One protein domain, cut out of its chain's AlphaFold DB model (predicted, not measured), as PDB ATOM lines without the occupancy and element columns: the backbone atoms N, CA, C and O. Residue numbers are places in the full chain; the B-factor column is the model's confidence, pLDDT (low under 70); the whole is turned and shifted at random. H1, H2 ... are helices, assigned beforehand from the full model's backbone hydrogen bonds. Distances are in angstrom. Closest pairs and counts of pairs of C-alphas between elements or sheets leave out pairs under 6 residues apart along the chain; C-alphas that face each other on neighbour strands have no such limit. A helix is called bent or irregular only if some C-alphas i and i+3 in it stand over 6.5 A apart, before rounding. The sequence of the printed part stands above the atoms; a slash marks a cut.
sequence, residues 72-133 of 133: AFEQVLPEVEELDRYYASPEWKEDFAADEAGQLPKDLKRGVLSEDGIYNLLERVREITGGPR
ATOM      1  N   ALA A  72     -24.180  -4.171 -19.877       94.50
ATOM      2  CA  ALA A  72     -23.583  -5.252 -19.097       94.50
ATOM      3  C   ALA A  72     -22.497  -6.003 -19.887       94.50
ATOM      4  O   ALA A  72     -21.472  -6.374 -19.322       94.50
ATOM      5  N   PHE A  73     -22.703  -6.215 -21.190       94.81
ATOM      6  CA  PHE A  73     -21.712  -6.847 -22.055       94.81
ATOM      7  C   PHE A  73     -20.461  -5.975 -22.227       94.81
ATOM      8  O   PHE A  73     -19.348  -6.478 -22.125       94.81
ATOM      9  N   GLU A  74     -20.619  -4.666 -22.427       93.38
ATOM     10  CA  GLU A  74     -19.499  -3.726 -22.538       93.38
ATOM     11  C   GLU A  74     -18.651  -3.690 -21.261       93.38
ATOM     12  O   GLU A  74     -17.423  -3.651 -21.339       93.38
ATOM     13  N   GLN A  75     -19.288  -3.766 -20.089       95.56
ATOM     14  CA  GLN A  75     -18.593  -3.771 -18.799       95.56
ATOM     15  C   GLN A  75     -17.706  -5.003 -18.582       95.56
ATOM     16  O   GLN A  75     -16.709  -4.887 -17.873       95.56
ATOM     17  N   VAL A  76     -18.019  -6.148 -19.201       95.50
ATOM     18  CA  VAL A  76     -17.214  -7.378 -19.068       95.50
ATOM     19  C   VAL A  76     -16.119  -7.513 -20.128       95.50
ATOM     20  O   VAL A  76     -15.231  -8.349 -19.980       95.50
ATOM     21  N   LEU A  77     -16.117  -6.696 -21.190       94.06
ATOM     22  CA  LEU A  77     -15.076  -6.758 -22.230       94.06
ATOM     23  C   LEU A  77     -13.638  -6.606 -21.687       94.06
ATOM     24  O   LEU A  77     -12.774  -7.352 -22.150       94.06
ATOM     25  N   PRO A  78     -13.346  -5.727 -20.703       96.56
ATOM     26  CA  PRO A  78     -12.010  -5.648 -20.110       96.56
ATOM     27  C   PRO A  78     -11.573  -6.943 -19.410       96.56
ATOM     28  O   PRO A  78     -10.400  -7.308 -19.478       96.56
ATOM     29  N   GLU A  79     -12.507  -7.657 -18.773       96.94
ATOM     30  CA  GLU A  79     -12.243  -8.950 -18.124       96.94
ATOM     31  C   GLU A  79     -11.969 -10.038 -19.167       96.94
ATOM     32  O   GLU A  79     -11.067 -10.857 -19.002       96.94
ATOM     33  N   VAL A  80     -12.705 -10.021 -20.284       96.12
ATOM     34  CA  VAL A  80     -12.447 -10.913 -21.424       96.12
ATOM     35  C   VAL A  80     -11.049 -10.667 -21.998       96.12
ATOM     36  O   VAL A  80     -10.336 -11.622 -22.294       96.12
ATOM     37  N   GLU A  81     -10.629  -9.408 -22.124       95.94
ATOM     38  CA  GLU A  81      -9.277  -9.060 -22.576       95.94
ATOM     39  C   GLU A  81      -8.203  -9.514 -21.573       95.94
ATOM     40  O   GLU A  81      -7.125  -9.961 -21.959       95.94
ATOM     41  N   GLU A  82      -8.484  -9.434 -20.271       97.50
ATOM     42  CA  GLU A  82      -7.589  -9.960 -19.239       97.50
ATOM     43  C   GLU A  82      -7.442 -11.480 -19.321       97.50
ATOM     44  O   GLU A  82      -6.321 -11.985 -19.253       97.50
ATOM     45  N   LEU A  83      -8.543 -12.199 -19.548       96.62
ATOM     46  CA  LEU A  83      -8.523 -13.640 -19.788       96.62
ATOM     47  C   LEU A  83      -7.762 -14.005 -21.067       96.62
ATOM     48  O   LEU A  83      -7.037 -14.997 -21.055       96.62
ATOM     49  N   ASP A  84      -7.872 -13.214 -22.137       95.56
ATOM     50  CA  ASP A  84      -7.080 -13.397 -23.365       95.56
ATOM     51  C   ASP A  84      -5.579 -13.256 -23.086       95.56
ATOM     52  O   ASP A  84      -4.781 -14.135 -23.422       95.56
ATOM     53  N   ARG A  85      -5.191 -12.192 -22.371       97.38
ATOM     54  CA  ARG A  85      -3.797 -11.981 -21.957       97.38
ATOM     55  C   ARG A  85      -3.289 -13.116 -21.075       97.38
ATOM     56  O   ARG A  85      -2.176 -13.581 -21.303       97.38
ATOM     57  N   TYR A  86      -4.082 -13.562 -20.100       97.25
ATOM     58  CA  TYR A  86      -3.726 -14.692 -19.244       97.25
ATOM     59  C   TYR A  86      -3.563 -15.972 -20.067       97.25
ATOM     60  O   TYR A  86      -2.527 -16.617 -19.979       97.25
ATOM     61  N   TYR A  87      -4.513 -16.304 -20.936       95.31
ATOM     62  CA  TYR A  87      -4.450 -17.508 -21.764       95.31
ATOM     63  C   TYR A  87      -3.244 -17.525 -22.718       95.31
ATOM     64  O   TYR A  87      -2.636 -18.569 -22.952       95.31
ATOM     65  N   ALA A  88      -2.837 -16.359 -23.226       94.69
ATOM     66  CA  ALA A  88      -1.641 -16.209 -24.053       94.69
ATOM     67  C   ALA A  88      -0.317 -16.194 -23.256       94.69
ATOM     68  O   ALA A  88       0.766 -16.213 -23.853       94.69
ATOM     69  N   SER A  89      -0.383 -16.133 -21.925       97.12
ATOM     70  CA  SER A  89       0.775 -15.904 -21.059       97.12
ATOM     71  C   SER A  89       1.601 -17.174 -20.782       97.12
ATOM     72  O   SER A  89       1.102 -18.300 -20.891       97.12
ATOM     73  N   PRO A  90       2.891 -17.030 -20.423       97.81
ATOM     74  CA  PRO A  90       3.668 -18.111 -19.821       97.81
ATOM     75  C   PRO A  90       3.049 -18.652 -18.525       97.81
ATOM     76  O   PRO A  90       3.071 -19.861 -18.316       97.81
ATOM     77  N   GLU A  91       2.457 -17.784 -17.704       97.69
ATOM     78  CA  GLU A  91       1.862 -18.120 -16.410       97.69
ATOM     79  C   GLU A  91       0.746 -19.161 -16.559       97.69
ATOM     80  O   GLU A  91       0.749 -20.166 -15.854       97.69
ATOM     81  N   TRP A  92      -0.144 -19.008 -17.546       96.44
ATOM     82  CA  TRP A  92      -1.182 -20.014 -17.814       96.44
ATOM     83  C   TRP A  92      -0.594 -21.394 -18.139       96.44
ATOM     84  O   TRP A  92      -1.134 -22.413 -17.713       96.44
ATOM     85  N   LYS A  93       0.539 -21.455 -18.851       95.12
ATOM     86  CA  LYS A  93       1.204 -22.732 -19.174       95.12
ATOM     87  C   LYS A  93       1.804 -23.385 -17.934       95.12
ATOM     88  O   LYS A  93       1.778 -24.609 -17.821       95.12
ATOM     89  N   GLU A  94       2.364 -22.582 -17.036       97.38
ATOM     90  CA  GLU A  94       2.903 -23.052 -15.759       97.38
ATOM     91  C   GLU A  94       1.782 -23.567 -14.852       97.38
ATOM     92  O   GLU A  94       1.880 -24.681 -14.335       97.38
ATOM     93  N   ASP A  95       0.686 -22.814 -14.740       96.62
ATOM     94  CA  ASP A  95      -0.495 -23.200 -13.969       96.62
ATOM     95  C   ASP A  95      -1.129 -24.485 -14.517       96.62
ATOM     96  O   ASP A  95      -1.459 -25.395 -13.754       96.62
ATOM     97  N   PHE A  96      -1.245 -24.603 -15.843       95.38
ATOM     98  CA  PHE A  96      -1.744 -25.806 -16.508       95.38
ATOM     99  C   PHE A  96      -0.850 -27.025 -16.230       95.38
ATOM    100  O   PHE A  96      -1.342 -28.092 -15.866       95.38
ATOM    101  N   ALA A  97       0.476 -26.871 -16.320       96.06
ATOM    102  CA  ALA A  97       1.413 -27.948 -16.005       96.06
ATOM    103  C   ALA A  97       1.357 -28.361 -14.522       96.06
ATOM    104  O   ALA A  97       1.464 -29.549 -14.205       96.06
ATOM    105  N   ALA A  98       1.170 -27.403 -13.609       96.31
ATOM    106  CA  ALA A  98       0.984 -27.677 -12.186       96.31
ATOM    107  C   ALA A  98      -0.330 -28.431 -11.914       96.31
ATOM    108  O   ALA A  98      -0.377 -29.321 -11.054       96.31
ATOM    109  N   ASP A  99      -1.388 -28.113 -12.664       94.94
ATOM    110  CA  ASP A  99      -2.667 -28.820 -12.614       94.94
ATOM    111  C   ASP A  99      -2.522 -30.286 -13.040       94.94
ATOM    112  O   ASP A  99      -2.922 -31.184 -12.287       94.94
ATOM    113  N   GLU A 100      -1.864 -30.523 -14.180       94.25
ATOM    114  CA  GLU A 100      -1.571 -31.858 -14.725       94.25
ATOM    115  C   GLU A 100      -0.669 -32.681 -13.796       94.25
ATOM    116  O   GLU A 100      -0.862 -33.886 -13.621       94.25
ATOM    117  N   ALA A 101       0.289 -32.031 -13.131       96.38
ATOM    118  CA  ALA A 101       1.155 -32.658 -12.136       96.38
ATOM    119  C   ALA A 101       0.441 -32.953 -10.799       96.38
ATOM    120  O   ALA A 101       1.055 -33.512  -9.883       96.38
ATOM    121  N   GLY A 102      -0.836 -32.580 -10.652       95.56
ATOM    122  CA  GLY A 102      -1.615 -32.783  -9.430       95.56
ATOM    123  C   GLY A 102      -1.158 -31.912  -8.257       95.56
ATOM    124  O   GLY A 102      -1.385 -32.276  -7.103       95.56
ATOM    125  N   GLN A 103      -0.497 -30.787  -8.540       96.88
ATOM    126  CA  GLN A 103       0.054 -29.874  -7.535       96.88
ATOM    127  C   GLN A 103      -0.987 -28.873  -7.015       96.88
ATOM    128  O   GLN A 103      -0.805 -28.307  -5.936       96.88
ATOM    129  N   LEU A 104      -2.089 -28.675  -7.748       94.88
ATOM    130  CA  LEU A 104      -3.179 -27.788  -7.343       94.88
ATOM    131  C   LEU A 104      -4.195 -28.499  -6.427       94.88
ATOM    132  O   LEU A 104      -4.454 -29.697  -6.606       94.88
ATOM    133  N   PRO A 105      -4.818 -27.782  -5.466       95.62
ATOM    134  CA  PRO A 105      -5.869 -28.333  -4.612       95.62
ATOM    135  C   PRO A 105      -6.993 -29.006  -5.412       95.62
ATOM    136  O   PRO A 105      -7.336 -28.597  -6.525       95.62
ATOM    137  N   LYS A 106      -7.574 -30.071  -4.848       90.12
ATOM    138  CA  LYS A 106      -8.620 -30.862  -5.524       90.12
ATOM    139  C   LYS A 106      -9.966 -30.140  -5.608       90.12
ATOM    140  O   LYS A 106     -10.777 -30.477  -6.460       90.12
ATOM    141  N   ASP A 107     -10.202 -29.190  -4.715       93.69
ATOM    142  CA  ASP A 107     -11.404 -28.363  -4.609       93.69
ATOM    143  C   ASP A 107     -11.295 -27.034  -5.376       93.69
ATOM    144  O   ASP A 107     -12.270 -26.289  -5.463       93.69
ATOM    145  N   LEU A 108     -10.137 -26.742  -5.979       94.25
ATOM    146  CA  LEU A 108      -9.945 -25.556  -6.807       94.25
ATOM    147  C   LEU A 108     -10.805 -25.643  -8.079       94.25
ATOM    148  O   LEU A 108     -10.761 -26.644  -8.798       94.25
ATOM    149  N   LYS A 109     -11.552 -24.581  -8.413       92.44
ATOM    150  CA  LYS A 109     -12.251 -24.507  -9.705       92.44
ATOM    151  C   LYS A 109     -11.229 -24.348 -10.834       92.44
ATOM    152  O   LYS A 109     -10.578 -23.318 -10.942       92.44
ATOM    153  N   ARG A 110     -11.176 -25.328 -11.737       91.94
ATOM    154  CA  ARG A 110     -10.217 -25.394 -12.860       91.94
ATOM    155  C   ARG A 110     -10.777 -24.880 -14.192       91.94
ATOM    156  O   ARG A 110     -10.288 -25.238 -15.252       91.94
ATOM    157  N   GLY A 111     -11.816 -24.042 -14.163       91.25
ATOM    158  CA  GLY A 111     -12.480 -23.569 -15.391       91.25
ATOM    159  C   GLY A 111     -11.569 -22.757 -16.324       91.25
ATOM    160  O   GLY A 111     -11.738 -22.814 -17.533       91.25
ATOM    161  N   VAL A 112     -10.580 -22.044 -15.777       94.69
ATOM    162  CA  VAL A 112      -9.588 -21.291 -16.569       94.69
ATOM    163  C   VAL A 112      -8.456 -22.169 -17.117       94.69
ATOM    164  O   VAL A 112      -7.770 -21.770 -18.052       94.69
ATOM    165  N   LEU A 113      -8.286 -23.374 -16.562       93.75
ATOM    166  CA  LEU A 113      -7.285 -24.363 -16.977       93.75
ATOM    167  C   LEU A 113      -7.893 -25.495 -17.817       93.75
ATOM    168  O   LEU A 113      -7.181 -26.395 -18.244       93.75
ATOM    169  N   SER A 114      -9.206 -25.476 -18.065       87.06
ATOM    170  CA  SER A 114      -9.813 -26.410 -19.014       87.06
ATOM    171  C   SER A 114      -9.423 -26.041 -20.442       87.06
ATOM    172  O   SER A 114      -9.443 -24.857 -20.781       87.06
ATOM    173  N   GLU A 115      -9.160 -27.053 -21.271       67.88
ATOM    174  CA  GLU A 115      -8.773 -26.914 -22.684       67.88
ATOM    175  C   GLU A 115      -9.726 -25.993 -23.474       67.88
ATOM    176  O   GLU A 115      -9.286 -25.174 -24.275       67.88
ATOM    177  N   ASP A 116     -11.022 -26.038 -23.155       86.56
ATOM    178  CA  ASP A 116     -12.069 -25.329 -23.896       86.56
ATOM    179  C   ASP A 116     -12.576 -24.031 -23.232       86.56
ATOM    180  O   ASP A 116     -13.342 -23.279 -23.836       86.56
ATOM    181  N   GLY A 117     -12.215 -23.757 -21.975       91.19
ATOM    182  CA  GLY A 117     -12.887 -22.744 -21.146       91.19
ATOM    183  C   GLY A 117     -12.729 -21.314 -21.667       91.19
ATOM    184  O   GLY A 117     -13.695 -20.687 -22.110       91.19
ATOM    185  N   ILE A 118     -11.498 -20.796 -21.612       93.19
ATOM    186  CA  ILE A 118     -11.196 -19.439 -22.089       93.19
ATOM    187  C   ILE A 118     -11.332 -19.374 -23.616       93.19
ATOM    188  O   ILE A 118     -11.909 -18.420 -24.132       93.19
ATOM    189  N   TYR A 119     -10.893 -20.409 -24.342       91.00
ATOM    190  CA  TYR A 119     -10.967 -20.445 -25.804       91.00
ATOM    191  C   TYR A 119     -12.393 -20.209 -26.337       91.00
ATOM    192  O   TYR A 119     -12.594 -19.305 -27.153       91.00
ATOM    193  N   ASN A 120     -13.390 -20.948 -25.830       93.94
ATOM    194  CA  ASN A 120     -14.782 -20.816 -26.274       93.94
ATOM    195  C   ASN A 120     -15.373 -19.439 -25.947       93.94
ATOM    196  O   ASN A 120     -16.130 -18.880 -26.744       93.94
ATOM    197  N   LEU A 121     -15.030 -18.873 -24.784       94.31
ATOM    198  CA  LEU A 121     -15.444 -17.518 -24.418       94.31
ATOM    199  C   LEU A 121     -14.893 -16.495 -25.419       94.31
ATOM    200  O   LEU A 121     -15.651 -15.677 -25.943       94.31
ATOM    201  N   LEU A 122     -13.591 -16.560 -25.708       93.44
ATOM    202  CA  LEU A 122     -12.929 -15.634 -26.624       93.44
ATOM    203  C   LEU A 122     -13.480 -15.751 -28.049       93.44
ATOM    204  O   LEU A 122     -13.708 -14.736 -28.708       93.44
ATOM    205  N   GLU A 123     -13.731 -16.971 -28.528       93.62
ATOM    206  CA  GLU A 123     -14.355 -17.195 -29.834       93.62
ATOM    207  C   GLU A 123     -15.747 -16.568 -29.892       93.62
ATOM    208  O   GLU A 123     -16.033 -15.777 -30.795       93.62
ATOM    209  N   ARG A 124     -16.579 -16.819 -28.878       94.44
ATOM    210  CA  ARG A 124     -17.931 -16.269 -28.819       94.44
ATOM    211  C   ARG A 124     -17.941 -14.739 -28.790       94.44
ATOM    212  O   ARG A 124     -18.778 -14.118 -29.443       94.44
ATOM    213  N   VAL A 125     -17.016 -14.117 -28.059       94.12
ATOM    214  CA  VAL A 125     -16.894 -12.651 -28.012       94.12
ATOM    215  C   VAL A 125     -16.431 -12.088 -29.357       94.12
ATOM    216  O   VAL A 125     -16.964 -11.066 -29.797       94.12
ATOM    217  N   ARG A 126     -15.512 -12.759 -30.066       91.56
ATOM    218  CA  ARG A 126     -15.114 -12.364 -31.431       91.56
ATOM    219  C   ARG A 126     -16.276 -12.435 -32.419       91.56
ATOM    220  O   ARG A 126     -16.438 -11.516 -33.217       91.56
ATOM    221  N   GLU A 127     -17.107 -13.476 -32.344       92.31
ATOM    222  CA  GLU A 127     -18.311 -13.593 -33.181       92.31
ATOM    223  C   GLU A 127     -19.297 -12.444 -32.950       92.31
ATOM    224  O   GLU A 127     -19.890 -11.938 -33.900       92.31
ATOM    225  N   ILE A 128     -19.481 -12.043 -31.688       91.88
ATOM    226  CA  ILE A 128     -20.416 -10.978 -31.309       91.88
ATOM    227  C   ILE A 128     -19.880  -9.603 -31.725       91.88
ATOM    228  O   ILE A 128     -20.641  -8.773 -32.216       91.88
ATOM    229  N   THR A 129     -18.581  -9.356 -31.539       89.44
ATOM    230  CA  THR A 129     -17.960  -8.042 -31.784       89.44
ATOM    231  C   THR A 129     -17.492  -7.842 -33.228       89.44
ATOM    232  O   THR A 129     -17.203  -6.716 -33.626       89.44
ATOM    233  N   GLY A 130     -17.437  -8.906 -34.038       83.06
ATOM    234  CA  GLY A 130     -16.982  -8.839 -35.429       83.06
ATOM    235  C   GLY A 130     -15.480  -8.563 -35.573       83.06
ATOM    236  O   GLY A 130     -15.063  -7.993 -36.582       83.06
ATOM    237  N   GLY A 131     -14.679  -8.931 -34.567       68.50
ATOM    238  CA  GLY A 131     -13.228  -8.727 -34.562       68.50
ATOM    239  C   GLY A 131     -12.506  -9.417 -35.738       68.50
ATOM    240  O   GLY A 131     -13.029 -10.382 -36.305       68.50
ATOM    241  N   PRO A 132     -11.316  -8.927 -36.142       55.62
ATOM    242  CA  PRO A 132     -10.552  -9.504 -37.251       55.62
ATOM    243  C   PRO A 132     -10.168 -10.973 -36.986       55.62
ATOM    244  O   PRO A 132      -9.874 -11.341 -35.849       55.62
ATOM    245  N   ARG A 133     -10.202 -11.793 -38.050       51.44
ATOM    246  CA  ARG A 133      -9.811 -13.215 -38.052       51.44
ATOM    247  C   ARG A 133      -8.305 -13.404 -38.160       51.44
ATOM    248  O   ARG A 133      -7.685 -12.607 -38.899       51.44
TER     249      ARG A 133
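What this domain is: This is residues 72 to 133 of the 133 residues of the protein "DUF4298 domain-containing protein" of Clostridiales bacterium (UniProt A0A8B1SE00). Two helices, H1 and H3, meet as a loose V, residues 80 to 87 of H1 against residues 118 to 122 of H3, while H2 turns off past the last residue of H1. H2 and the long unnamed stretch of residues 101 to 116 make a wide loop at the other end of the elongated outline, and this stretch leads back to H3. The printed part has 62 residues with three named helices, in the order H1, H2, H3, and no named strand; the class is all helix. The whole is loose, with a radius of gyration of the C-alphas of 13.3 A and spans of 38 by 24 by 16 A.

How they stand to each other: H1, residues 72 to 87, is the longest helix, has a kink of 31 degrees near residue 79, and is only just irregular: C-alphas 75 and 78 are 7.0 A apart. With residues 80 to 87 alone it touches residues 118 to 122 of H3, residues 117 to 129. Their closest C-alphas, those of Leu 83 and Ile 118, are 6.8 A apart. The two run opposite ways at a steep tilt of 47 degrees. H2, residues 90 to 100, is close to H1 but not clearly touching it; their closest C-alphas, those of Tyr 86 and Trp 92, are 6.1 A apart. These two are about perpendicular, at 78 degrees. H2 and H3 are apart. Every O i to N i+4 pair is within hydrogen-bond range in H2 and H3, and 10 of 12 in H1.

Where its parts are: H1 begins at C-alpha 72, (-23.583, -5.252, -19.097), and measures 22.9 A from first to last C-alpha. H2 measures 15.6 A and begins at C-alpha 90, (3.668, -18.111, -19.821). H3 measures 18.8 A and ends at C-alpha 129, (-17.960, -8.042, -31.784).

The domain as a whole: The two C-alphas farthest apart, those of Gln 103 and Gly 130, are 38.9 A apart. The printed part has no cut. The link from H1 to H2 is tight, and that from H2 to H3, 16 residues, is long. The mean pLDDT of the printed part is 92.1; residue 115 and residues 131 to 133 are under 70.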